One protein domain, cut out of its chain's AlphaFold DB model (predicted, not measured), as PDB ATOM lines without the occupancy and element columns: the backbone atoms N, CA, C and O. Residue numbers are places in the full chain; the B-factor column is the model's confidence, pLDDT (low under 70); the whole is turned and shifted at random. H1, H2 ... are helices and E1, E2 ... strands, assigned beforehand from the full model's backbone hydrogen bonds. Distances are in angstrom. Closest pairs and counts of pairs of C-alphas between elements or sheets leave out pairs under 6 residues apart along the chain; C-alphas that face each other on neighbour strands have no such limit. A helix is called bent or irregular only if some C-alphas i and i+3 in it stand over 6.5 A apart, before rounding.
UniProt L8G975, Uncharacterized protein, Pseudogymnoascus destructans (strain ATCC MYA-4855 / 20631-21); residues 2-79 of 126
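This is residues 2 to 79 of the 126 residues of an uncharacterized protein of Pseudogymnoascus destructans (strain ATCC MYA-4855 / 20631-21) (UniProt L8G975). Two long helices, H1 and H3, run side by side in opposite directions next to a narrow two-stranded ribbon, E1 and E2; H3 packs mainly on E2, while H1 comes near E1 at few places. The far end of the ribbon, residues 38 to 44 with the short helix H2, sticks out free at one end of the long axis. The printed part has 78 residues, with three named helices and two named strands in the order H1, E1, H2, E2, H3, and its class is mostly helix. The sheet has the order E1 - E2 and is antiparallel. The whole is only just compact, close to loose, with a radius of gyration of the C-alphas of 13.8 A, and its outline is elongated, spanning 41 by 23 by 20 A.

H1 holds residues 7 to 23 and is 24.3 A long, beginning with C-alpha 7 at (159.913, 117.920, 153.170). E1 follows with residues 31 to 34, 9.8 A. H2 holds residues 39 to 42, 4.8 A, with C-alpha 39 at (150.152, 135.907, 162.612). E2 holds residues 48 to 51, 10.3 A. H3 holds residues 57 to 74, 25.9 A, ending with C-alpha 74 at (163.140, 119.894, 162.938). H3 is irregular: C-alphas 58 and 61 are 7.3 A apart, and its line is a rough one.

H1 and H3 touch, H3 with residues 66 to 74 alone; the closest C-alphas, of Cys 13 and Thr 70, are 5.9 A apart. Their lines stand at a shallow tilt of 9 degrees, opposite ways. The closest C-alphas of H1 and E1, those of Tyr 17 and Val 32, are 7.7 A apart. E1 and E2 are antiparallel, at 170 degrees between their directions; C-alphas 32 and 50 face each other at 4.9 A. Within hydrogen-bond range are N 33 and O 49, 3.1 A, and N 31 and O 51, 3.2 A. The closest C-alphas of E2 and H3, those of Val 50 and Val 67, are 5.9 A apart. H2 is apart from H1 and from H3, H1 is apart from E2, and E1 is apart from H3. In H1 every O i to N i+4 pair is within hydrogen-bond range, in H3 12 of 14; H2 is too short for such a pair, and its one O i to N i+3 pair is not within range.

The two C-alphas farthest apart, those of Thr 40 and His 58, are 41.9 A apart. The printed part, residues 2 to 79, has no cut. The link from H1 to E1 is short, the other three are tight, and no link is long. The mean pLDDT of the printed part is 72.6; 30 residues are under 70, among them residues 34 to 50 and 74 to 79, and H2 has a mean of 48.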
ATOM      1  N   LEU A   2     153.337 125.305 157.083       56.88
ATOM      2  CA  LEU A   2     153.422 123.877 156.680       56.88
ATOM      3  C   LEU A   2     154.088 123.652 155.310       56.88
ATOM      4  O   LEU A   2     154.765 122.654 155.105       56.88
ATOM      5  N   LYS A   3     153.891 124.588 154.373       60.34
ATOM      6  CA  LYS A   3     154.514 124.566 153.038       60.34
ATOM      7  C   LYS A   3     155.998 124.952 153.043       60.34
ATOM      8  O   LYS A   3     156.661 124.731 152.038       60.34
ATOM      9  N   ASP A   4     156.471 125.525 154.148       66.69
ATOM     10  CA  ASP A   4     157.839 126.029 154.302       66.69
ATOM     11  C   ASP A   4     158.713 125.046 155.096       66.69
ATOM     12  O   ASP A   4     159.921 125.232 155.194       66.69
ATOM     13  N   LEU A   5     158.113 123.982 155.647       71.50
ATOM     14  CA  LEU A   5     158.848 122.887 156.270       71.50
ATOM     15  C   LEU A   5     159.662 122.139 155.212       71.50
ATOM     16  O   LEU A   5     159.153 121.812 154.135       71.50
ATOM     17  N   ASP A   6     160.906 121.798 155.545       80.44
ATOM     18  CA  ASP A   6     161.716 120.934 154.694       80.44
ATOM     19  C   ASP A   6     161.071 119.542 154.607       80.44
ATOM     20  O   ASP A   6     161.042 118.770 155.569       80.44
ATOM     21  N   GLY A   7     160.567 119.200 153.420       83.88
ATOM     22  CA  GLY A   7     159.913 117.920 153.170       83.88
ATOM     23  C   GLY A   7     160.807 116.707 153.446       83.88
ATOM     24  O   GLY A   7     160.289 115.646 153.801       83.88
ATOM     25  N   LYS A   8     162.139 116.837 153.333       86.19
ATOM     26  CA  LYS A   8     163.070 115.760 153.707       86.19
ATOM     27  C   LYS A   8     163.127 115.579 155.220       86.19
ATOM     28  O   LYS A   8     163.052 114.439 155.675       86.19
ATOM     29  N   ALA A   9     163.196 116.673 155.976       78.56
ATOM     30  CA  ALA A   9     163.198 116.641 157.438       78.56
ATOM     31  C   ALA A   9     161.880 116.070 157.987       78.56
ATOM     32  O   ALA A   9     161.894 115.162 158.816       78.56
ATOM     33  N   VAL A  10     160.735 116.499 157.440       86.19
ATOM     34  CA  VAL A  10     159.417 115.954 157.820       86.19
ATOM     35  C   VAL A  10     159.332 114.456 157.518       86.19
ATOM     36  O   VAL A  10     158.789 113.687 158.312       86.19
ATOM     37  N   ARG A  11     159.889 114.008 156.383       89.62
ATOM     38  CA  ARG A  11     159.891 112.582 156.042       89.62
ATOM     39  C   ARG A  11     160.801 111.756 156.953       89.62
ATOM     40  O   ARG A  11     160.430 110.627 157.265       89.62
ATOM     41  N   ALA A  12     161.956 112.288 157.350       85.31
ATOM     42  CA  ALA A  12     162.842 111.641 158.315       85.31
ATOM     43  C   ALA A  12     162.128 111.472 159.665       85.31
ATOM     44  O   ALA A  12     161.922 110.341 160.093       85.31
ATOM     45  N   CYS A  13     161.572 112.561 160.204       84.81
ATOM     46  CA  CYS A  13     160.780 112.552 161.435       84.81
ATOM     47  C   CYS A  13     159.639 111.515 161.406       84.81
ATOM     48  O   CYS A  13     159.438 110.772 162.367       84.81
ATOM     49  N   TRP A  14     158.915 111.399 160.286       90.69
ATOM     50  CA  TRP A  14     157.885 110.367 160.129       90.69
ATOM     51  C   TRP A  14     158.445 108.939 160.215       90.69
ATOM     52  O   TRP A  14     157.826 108.060 160.819       90.69
ATOM     53  N   ASN A  15     159.589 108.683 159.577       92.50
ATOM     54  CA  ASN A  15     160.211 107.363 159.598       92.50
ATOM     55  C   ASN A  15     160.696 107.005 161.013       92.50
ATOM     56  O   ASN A  15     160.507 105.858 161.430       92.50
ATOM     57  N   ASP A  16     161.246 107.974 161.745       87.56
ATOM     58  CA  ASP A  16     161.738 107.791 163.114       87.56
ATOM     59  C   ASP A  16     160.570 107.505 164.061       87.56
ATOM     60  O   ASP A  16     160.544 106.466 164.722       87.56
ATOM     61  N   TYR A  17     159.516 108.330 164.001       90.75
ATOM     62  CA  TYR A  17     158.268 108.102 164.737       90.75
ATOM     63  C   TYR A  17     157.676 106.714 164.450       90.75
ATOM     64  O   TYR A  17     157.356 105.952 165.367       90.75
ATOM     65  N   SER A  18     157.550 106.352 163.167       90.62
ATOM     66  CA  SER A  18     156.980 105.060 162.786       90.62
ATOM     67  C   SER A  18     157.827 103.887 163.272       90.62
ATOM     68  O   SER A  18     157.259 102.828 163.546       90.62
ATOM     69  N   SER A  19     159.150 104.033 163.322       90.94
ATOM     70  CA  SER A  19     160.053 102.986 163.803       90.94
ATOM     71  C   SER A  19     159.960 102.846 165.320       90.94
ATOM     72  O   SER A  19     159.821 101.726 165.810       90.94
ATOM     73  N   PHE A  20     159.918 103.966 166.045       88.38
ATOM     74  CA  PHE A  20     159.784 103.997 167.498       88.38
ATOM     75  C   PHE A  20     158.499 103.310 167.982       88.38
ATOM     76  O   PHE A  20     158.571 102.402 168.808       88.38
ATOM     77  N   VAL A  21     157.333 103.660 167.423       92.00
ATOM     78  CA  VAL A  21     156.046 103.062 167.838       92.00
ATOM     79  C   VAL A  21     155.952 101.577 167.461       92.00
ATOM     80  O   VAL A  21     155.337 100.789 168.176       92.00
ATOM     81  N   LYS A  22     156.591 101.153 166.359       91.81
ATOM     82  CA  LYS A  22     156.666  99.727 165.986       91.81
ATOM     83  C   LYS A  22     157.546  98.921 166.936       91.81
ATOM     84  O   LYS A  22     157.192  97.791 167.258       91.81
ATOM     85  N   ALA A  23     158.684  99.478 167.342       91.56
ATOM     86  CA  ALA A  23     159.596  98.838 168.283       91.56
ATOM     87  C   ALA A  23     159.027  98.816 169.711       91.56
ATOM     88  O   ALA A  23     159.311  97.885 170.460       91.56
ATOM     89  N   ASN A  24     158.185  99.798 170.059       88.94
ATOM     90  CA  ASN A  24     157.640  99.993 171.400       88.94
ATOM     91  C   ASN A  24     156.099 100.062 171.369       88.94
ATOM     92  O   ASN A  24     155.530 101.154 171.415       88.94
ATOM     93  N   PRO A  25     155.391  98.915 171.316       86.88
ATOM     94  CA  PRO A  25     153.929  98.887 171.192       86.88
ATOM     95  C   PRO A  25     153.166  99.588 172.327       86.88
ATOM     96  O   PRO A  25     152.027 100.006 172.125       86.88
ATOM     97  N   SER A  26     153.777  99.728 173.509       84.62
ATOM     98  CA  SER A  26     153.228 100.464 174.658       84.62
ATOM     99  C   SER A  26     153.324 101.990 174.526       84.62
ATOM    100  O   SER A  26     152.707 102.702 175.310       84.62
ATOM    101  N   ALA A  27     154.061 102.508 173.538       81.88
ATOM    102  CA  ALA A  27     154.211 103.940 173.278       81.88
ATOM    103  C   ALA A  27     153.254 104.450 172.178       81.88
ATOM    104  O   ALA A  27     153.525 105.454 171.515       81.88
ATOM    105  N   ASN A  28     152.136 103.750 171.956       80.31
ATOM    106  CA  ASN A  28     151.173 103.996 170.875       80.31
ATOM    107  C   ASN A  28     150.438 105.349 170.954       80.31
ATOM    108  O   ASN A  28     149.836 105.768 169.966       80.31
ATOM    109  N   GLU A  29     150.508 106.039 172.092       81.12
ATOM    110  CA  GLU A  29     149.976 107.393 172.285       81.12
ATOM    111  C   GLU A  29     151.020 108.502 172.060       81.12
ATOM    112  O   GLU A  29     150.728 109.681 172.265       81.12
ATOM    113  N   SER A  30     152.240 108.150 171.645       80.69
ATOM    114  CA  SER A  30     153.270 109.129 171.287       80.69
ATOM    115  C   SER A  30     152.852 109.946 170.065       80.69
ATOM    116  O   SER A  30     152.213 109.431 169.139       80.69
ATOM    117  N   ALA A  31     153.254 111.216 170.037       79.69
ATOM    118  CA  ALA A  31     152.882 112.135 168.973       79.69
ATOM    119  C   ALA A  31     153.994 113.143 168.663       79.69
ATOM    120  O   ALA A  31     154.660 113.675 169.553       79.69
ATOM    121  N   VAL A  32     154.128 113.464 167.377       78.38
ATOM    122  CA  VAL A  32     154.851 114.647 166.901       78.38
ATOM    123  C   VAL A  32     153.810 115.698 166.537       78.38
ATOM    124  O   VAL A  32     152.921 115.423 165.726       78.38
ATOM    125  N   VAL A  33     153.887 116.891 167.135       75.44
ATOM    126  CA  VAL A  33     152.861 117.929 166.969       75.44
ATOM    127  C   VAL A  33     153.469 119.206 166.398       75.44
ATOM    128  O   VAL A  33     154.344 119.832 166.993       75.44
ATOM    129  N   PHE A  34     152.928 119.639 165.260       68.94
ATOM    130  CA  PHE A  34     153.198 120.951 164.679       68.94
ATOM    131  C   PHE A  34     152.101 121.915 165.125       68.94
ATOM    132  O   PHE A  34     150.943 121.760 164.732       68.94
ATOM    133  N   GLN A  35     152.444 122.903 165.950       63.88
ATOM    134  CA  GLN A  35     151.495 123.931 166.374       63.88
ATOM    135  C   GLN A  35     151.708 125.197 165.546       63.88
ATOM    136  O   GLN A  35     152.796 125.762 165.514       63.88
ATOM    137  N   VAL A  36     150.653 125.628 164.856       59.31
ATOM    138  CA  VAL A  36     150.641 126.854 164.053       59.31
ATOM    139  C   VAL A  36     149.874 127.910 164.837       59.31
ATOM    140  O   VAL A  36     148.687 127.736 165.106       59.31
ATOM    141  N   TYR A  37     150.542 129.003 165.194       56.16
ATOM    142  CA  TYR A  37     149.899 130.158 165.814       56.16
ATOM    143  C   TYR A  37     149.401 131.157 164.757       56.16
ATOM    144  O   TYR A  37     149.862 131.151 163.614       56.16
ATOM    145  N   ASP A  38     148.433 132.004 165.116       47.62
ATOM    146  CA  ASP A  38     148.025 133.125 164.262       47.62
ATOM    147  C   ASP A  38     149.171 134.136 164.076       47.62
ATOM    148  O   ASP A  38     150.114 134.174 164.861       47.62
ATOM    149  N   VAL A  39     149.091 134.962 163.026       48.09
ATOM    150  CA  VAL A  39     150.152 135.907 162.612       48.09
ATOM    151  C   VAL A  39     150.581 136.856 163.741       48.09
ATOM    152  O   VAL A  39     151.740 137.258 163.792       48.09
ATOM    153  N   THR A  40     149.673 137.198 164.657       50.34
ATOM    154  CA  THR A  40     149.969 138.079 165.791       50.34
ATOM    155  C   THR A  40     150.838 137.371 166.830       50.34
ATOM    156  O   THR A  40     151.798 137.964 167.310       50.34
ATOM    157  N   LYS A  41     150.572 136.092 167.115       47.03
ATOM    158  CA  LYS A  41     151.420 135.245 167.972       47.03
ATOM    159  C   LYS A  41     152.695 134.738 167.287       47.03
ATOM    160  O   LYS A  41     153.684 134.484 167.962       47.03
ATOM    161  N   LEU A  42     152.692 134.605 165.962       45.84
ATOM    162  CA  LEU A  42     153.823 134.115 165.156       45.84
ATOM    163  C   LEU A  42     155.014 135.089 165.169       45.84
ATOM    164  O   LEU A  42     156.161 134.668 165.096       45.84
ATOM    165  N   LEU A  43     154.752 136.392 165.337       47.25
ATOM    166  CA  LEU A  43     155.791 137.405 165.581       47.25
ATOM    167  C   LEU A  43     156.454 137.269 166.963       47.25
ATOM    168  O   LEU A  43     157.502 137.873 167.199       47.25
ATOM    169  N   GLU A  44     155.855 136.501 167.876       45.00
ATOM    170  CA  GLU A  44     156.345 136.298 169.239       45.00
ATOM    171  C   GLU A  44     156.928 134.894 169.458       45.00
ATOM    172  O   GLU A  44     157.868 134.767 170.244       45.00
ATOM    173  N   LEU A  45     156.414 133.856 168.782       49.66
ATOM    174  CA  LEU A  45     156.813 132.456 168.972       49.66
ATOM    175  C   LEU A  45     156.624 131.612 167.693       49.66
ATOM    176  O   LEU A  45     155.503 131.432 167.213       49.66
ATOM    177  N   GLU A  46     157.702 130.983 167.219       51.06
ATOM    178  CA  GLU A  46     157.648 129.752 166.419       51.06
ATOM    179  C   GLU A  46     158.057 128.589 167.339       51.06
ATOM    180  O   GLU A  46     159.110 128.653 167.969       51.06
ATOM    181  N   SER A  47     157.227 127.546 167.479       56.38
ATOM    182  CA  SER A  47     157.547 126.413 168.365       56.38
ATOM    183  C   SER A  47     157.159 125.067 167.762       56.38
ATOM    184  O   SER A  47     156.013 124.870 167.351       56.38
ATOM    185  N   LEU A  48     158.093 124.122 167.795       58.25
ATOM    186  CA  LEU A  48     157.881 122.712 167.472       58.25
ATOM    187  C   LEU A  48     157.896 121.904 168.774       58.25
ATOM    188  O   LEU A  48     158.664 122.215 169.682       58.25
ATOM    189  N   GLY A  49     157.025 120.898 168.884       62.28
ATOM    190  CA  GLY A  49     156.905 120.066 170.082       62.28
ATOM    191  C   GLY A  49     156.912 118.580 169.738       62.28
ATOM    192  O   GLY A  49     156.097 118.114 168.939       62.28
ATOM    193  N   VAL A  50     157.812 117.832 170.371       60.44
ATOM    194  CA  VAL A  50     157.905 116.370 170.260       60.44
ATOM    195  C   VAL A  50     157.668 115.787 171.647       60.44
ATOM    196  O   VAL A  50     158.312 116.209 172.606       60.44
ATOM    197  N   VAL A  51     156.727 114.847 171.767       72.44
ATOM    198  CA  VAL A  51     156.387 114.212 173.047       72.44
ATOM    199  C   VAL A  51     156.358 112.697 172.872       72.44
ATOM    200  O   VAL A  51     155.527 112.155 172.139       72.44
ATOM    201  N   ALA A  52     157.249 112.010 173.585       67.81
ATOM    202  CA  ALA A  52     157.178 110.569 173.778       67.81
ATOM    203  C   ALA A  52     156.309 110.269 175.007       67.81
ATOM    204  O   ALA A  52     156.560 110.802 176.088       67.81
ATOM    205  N   LYS A  53     155.284 109.426 174.850       73.00
ATOM    206  CA  LYS A  53     154.430 108.965 175.954       73.00
ATOM    207  C   LYS A  53     154.519 107.448 176.058       73.00
ATOM    208  O   LYS A  53     154.278 106.751 175.075       73.00
ATOM    209  N   TYR A  54     154.868 106.960 177.240       69.44
ATOM    210  CA  TYR A  54     155.109 105.551 177.531       69.44
ATOM    211  C   TYR A  54     154.912 105.294 179.035       69.44
ATOM    212  O   TYR A  54     154.938 106.229 179.833       69.44
ATOM    213  N   GLU A  55     154.684 104.035 179.418       64.44
ATOM    214  CA  GLU A  55     154.467 103.637 180.824       64.44
ATOM    215  C   GLU A  55     155.687 102.946 181.455       64.44
ATOM    216  O   GLU A  55     155.840 102.945 182.674       64.44
ATOM    217  N   ASP A  56     156.554 102.351 180.634       72.44
ATOM    218  CA  ASP A  56     157.709 101.579 181.092       72.44
ATOM    219  C   ASP A  56     158.955 102.465 181.219       72.44
ATOM    220  O   ASP A  56     159.486 102.944 180.218       72.44
ATOM    221  N   ALA A  57     159.455 102.639 182.445       80.69
ATOM    222  CA  ALA A  57     160.648 103.438 182.737       80.69
ATOM    223  C   ALA A  57     161.924 102.923 182.040       80.69
ATOM    224  O   ALA A  57     162.875 103.676 181.847       80.69
ATOM    225  N   HIS A  58     161.968 101.660 181.595       81.12
ATOM    226  CA  HIS A  58     163.083 101.166 180.783       81.12
ATOM    227  C   HIS A  58     163.213 101.883 179.433       81.12
ATOM    228  O   HIS A  58     164.284 101.847 178.823       81.12
ATOM    229  N   LEU A  59     162.150 102.550 178.978       66.75
ATOM    230  CA  LEU A  59     162.134 103.312 177.736       66.75
ATOM    231  C   LEU A  59     162.638 104.751 177.900       66.75
ATOM    232  O   LEU A  59     162.791 105.421 176.884       66.75
ATOM    233  N   ASP A  60     162.958 105.210 179.118       75.50
ATOM    234  CA  ASP A  60     163.380 106.596 179.387       75.50
ATOM    235  C   ASP A  60     164.531 107.052 178.479       75.50
ATOM    236  O   ASP A  60     164.467 108.119 177.866       75.50
ATOM    237  N   ALA A  61     165.571 106.224 178.339       77.88
ATOM    238  CA  ALA A  61     166.736 106.569 177.524       77.88
ATOM    239  C   ALA A  61     166.386 106.659 176.029       77.88
ATOM    240  O   ALA A  61     166.746 107.632 175.369       77.88
ATOM    241  N   ALA A  62     165.634 105.682 175.515       74.56
ATOM    242  CA  ALA A  62     165.230 105.630 174.111       74.56
ATOM    243  C   ALA A  62     164.228 106.742 173.755       74.56
ATOM    244  O   ALA A  62     164.263 107.293 172.658       74.56
ATOM    245  N   ALA A  63     163.338 107.087 174.686       72.56
ATOM    246  CA  ALA A  63     162.409 108.194 174.534       72.56
ATOM    247  C   ALA A  63     163.144 109.541 174.507       72.56
ATOM    248  O   ALA A  63     162.809 110.386 173.679       72.56
ATOM    249  N   SER A  64     164.157 109.733 175.362       76.44
ATOM    250  CA  SER A  64     164.994 110.940 175.332       76.44
ATOM    251  C   SER A  64     165.737 111.072 174.004       76.44
ATOM    252  O   SER A  64     165.653 112.125 173.377       76.44
ATOM    253  N   GLU A  65     166.387 109.997 173.547       79.19
ATOM    254  CA  GLU A  65     167.116 109.957 172.272       79.19
ATOM    255  C   GLU A  65     166.195 110.293 171.090       79.19
ATOM    256  O   GLU A  65     166.487 111.206 170.322       79.19
ATOM    257  N   PHE A  66     165.020 109.659 171.007       76.50
ATOM    258  CA  PHE A  66     164.027 109.954 169.969       76.50
ATOM    259  C   PHE A  66     163.596 111.430 169.959       76.50
ATOM    260  O   PHE A  66     163.500 112.046 168.892       76.50
ATOM    261  N   VAL A  67     163.307 112.001 171.134       76.62
ATOM    262  CA  VAL A  67     162.875 113.401 171.242       76.62
ATOM    263  C   VAL A  67     164.008 114.342 170.828       76.62
ATOM    264  O   VAL A  67     163.748 115.292 170.089       76.62
ATOM    265  N   ASP A  68     165.244 114.079 171.261       77.12
ATOM    266  CA  ASP A  68     166.421 114.883 170.911       77.12
ATOM    267  C   ASP A  68     166.707 114.860 169.407       77.12
ATOM    268  O   ASP A  68     166.751 115.918 168.780       77.12
ATOM    269  N   GLU A  69     166.804 113.674 168.806       79.00
ATOM    270  CA  GLU A  69     167.078 113.525 167.372       79.00
ATOM    271  C   GLU A  69     165.988 114.176 166.514       79.00
ATOM    272  O   GLU A  69     166.272 114.886 165.546       79.00
ATOM    273  N   THR A  70     164.721 113.993 166.896       73.88
ATOM    274  CA  THR A  70     163.596 114.574 166.158       73.88
ATOM    275  C   THR A  70     163.598 116.099 166.253       73.88
ATOM    276  O   THR A  70     163.328 116.777 165.261       73.88
ATOM    277  N   LEU A  71     163.907 116.665 167.423       73.81
ATOM    278  CA  LEU A  71     164.014 118.114 167.580       73.81
ATOM    279  C   LEU A  71     165.199 118.683 166.798       73.81
ATOM    280  O   LEU A  71     165.033 119.727 166.169       73.81
ATOM    281  N   ASP A  72     166.346 118.007 166.774       75.56
ATOM    282  CA  ASP A  72     167.525 118.436 166.011       75.56
ATOM    283  C   ASP A  72     167.279 118.428 164.496       75.56
ATOM    284  O   ASP A  72     167.763 119.305 163.778       75.56
ATOM    285  N   LEU A  73     166.485 117.476 163.994       73.44
ATOM    286  CA  LEU A  73     166.064 117.444 162.590       73.44
ATOM    287  C   LEU A  73     165.103 118.583 162.230       73.44
ATOM    288  O   LEU A  73     165.111 119.069 161.097       73.44
ATOM    289  N   LEU A  74     164.234 118.955 163.167       69.44
ATOM    290  CA  LEU A  74     163.140 119.894 162.938       69.44
ATOM    291  C   LEU A  74     163.512 121.349 163.252       69.44
ATOM    292  O   LEU A  74     162.887 122.265 162.714       69.44
ATOM    293  N   THR A  75     164.512 121.572 164.103       68.62
ATOM    294  CA  THR A  75     164.918 122.909 164.543       68.62
ATOM    295  C   THR A  75     166.022 123.452 163.632       68.62
ATOM    296  O   THR A  75     167.055 122.802 163.460       68.62
ATOM    297  N   PRO A  76     165.863 124.653 163.052       64.56
ATOM    298  CA  PRO A  76     166.943 125.311 162.325       64.56
ATOM    299  C   PRO A  76     168.183 125.485 163.217       64.56
ATOM    300  O   PRO A  76     168.069 125.798 164.400       64.56
ATOM    301  N   LYS A  77     169.387 125.330 162.648       62.34
ATOM    302  CA  LYS A  77     170.658 125.470 163.394       62.34
ATOM    303  C   LYS A  77     170.901 126.879 163.955       62.34
ATOM    304  O   LYS A  77     171.744 127.043 164.830       62.34
ATOM    305  N   GLU A  78     170.192 127.881 163.448       59.22
ATOM    306  CA  GLU A  78     170.260 129.271 163.895       59.22
ATOM    307  C   GLU A  78     168.935 129.661 164.563       59.22
ATOM    308  O   GLU A  78     167.866 129.371 164.031       59.22
ATOM    309  N   GLY A  79     168.997 130.344 165.712       58.06
ATOM    310  CA  GLY A  79     167.807 130.917 166.357       58.06
ATOM    311  C   GLY A  79     166.964 129.940 167.181       58.06
ATOM    312  O   GLY A  79     165.744 130.088 167.229       58.06
TER     313      GLY A  79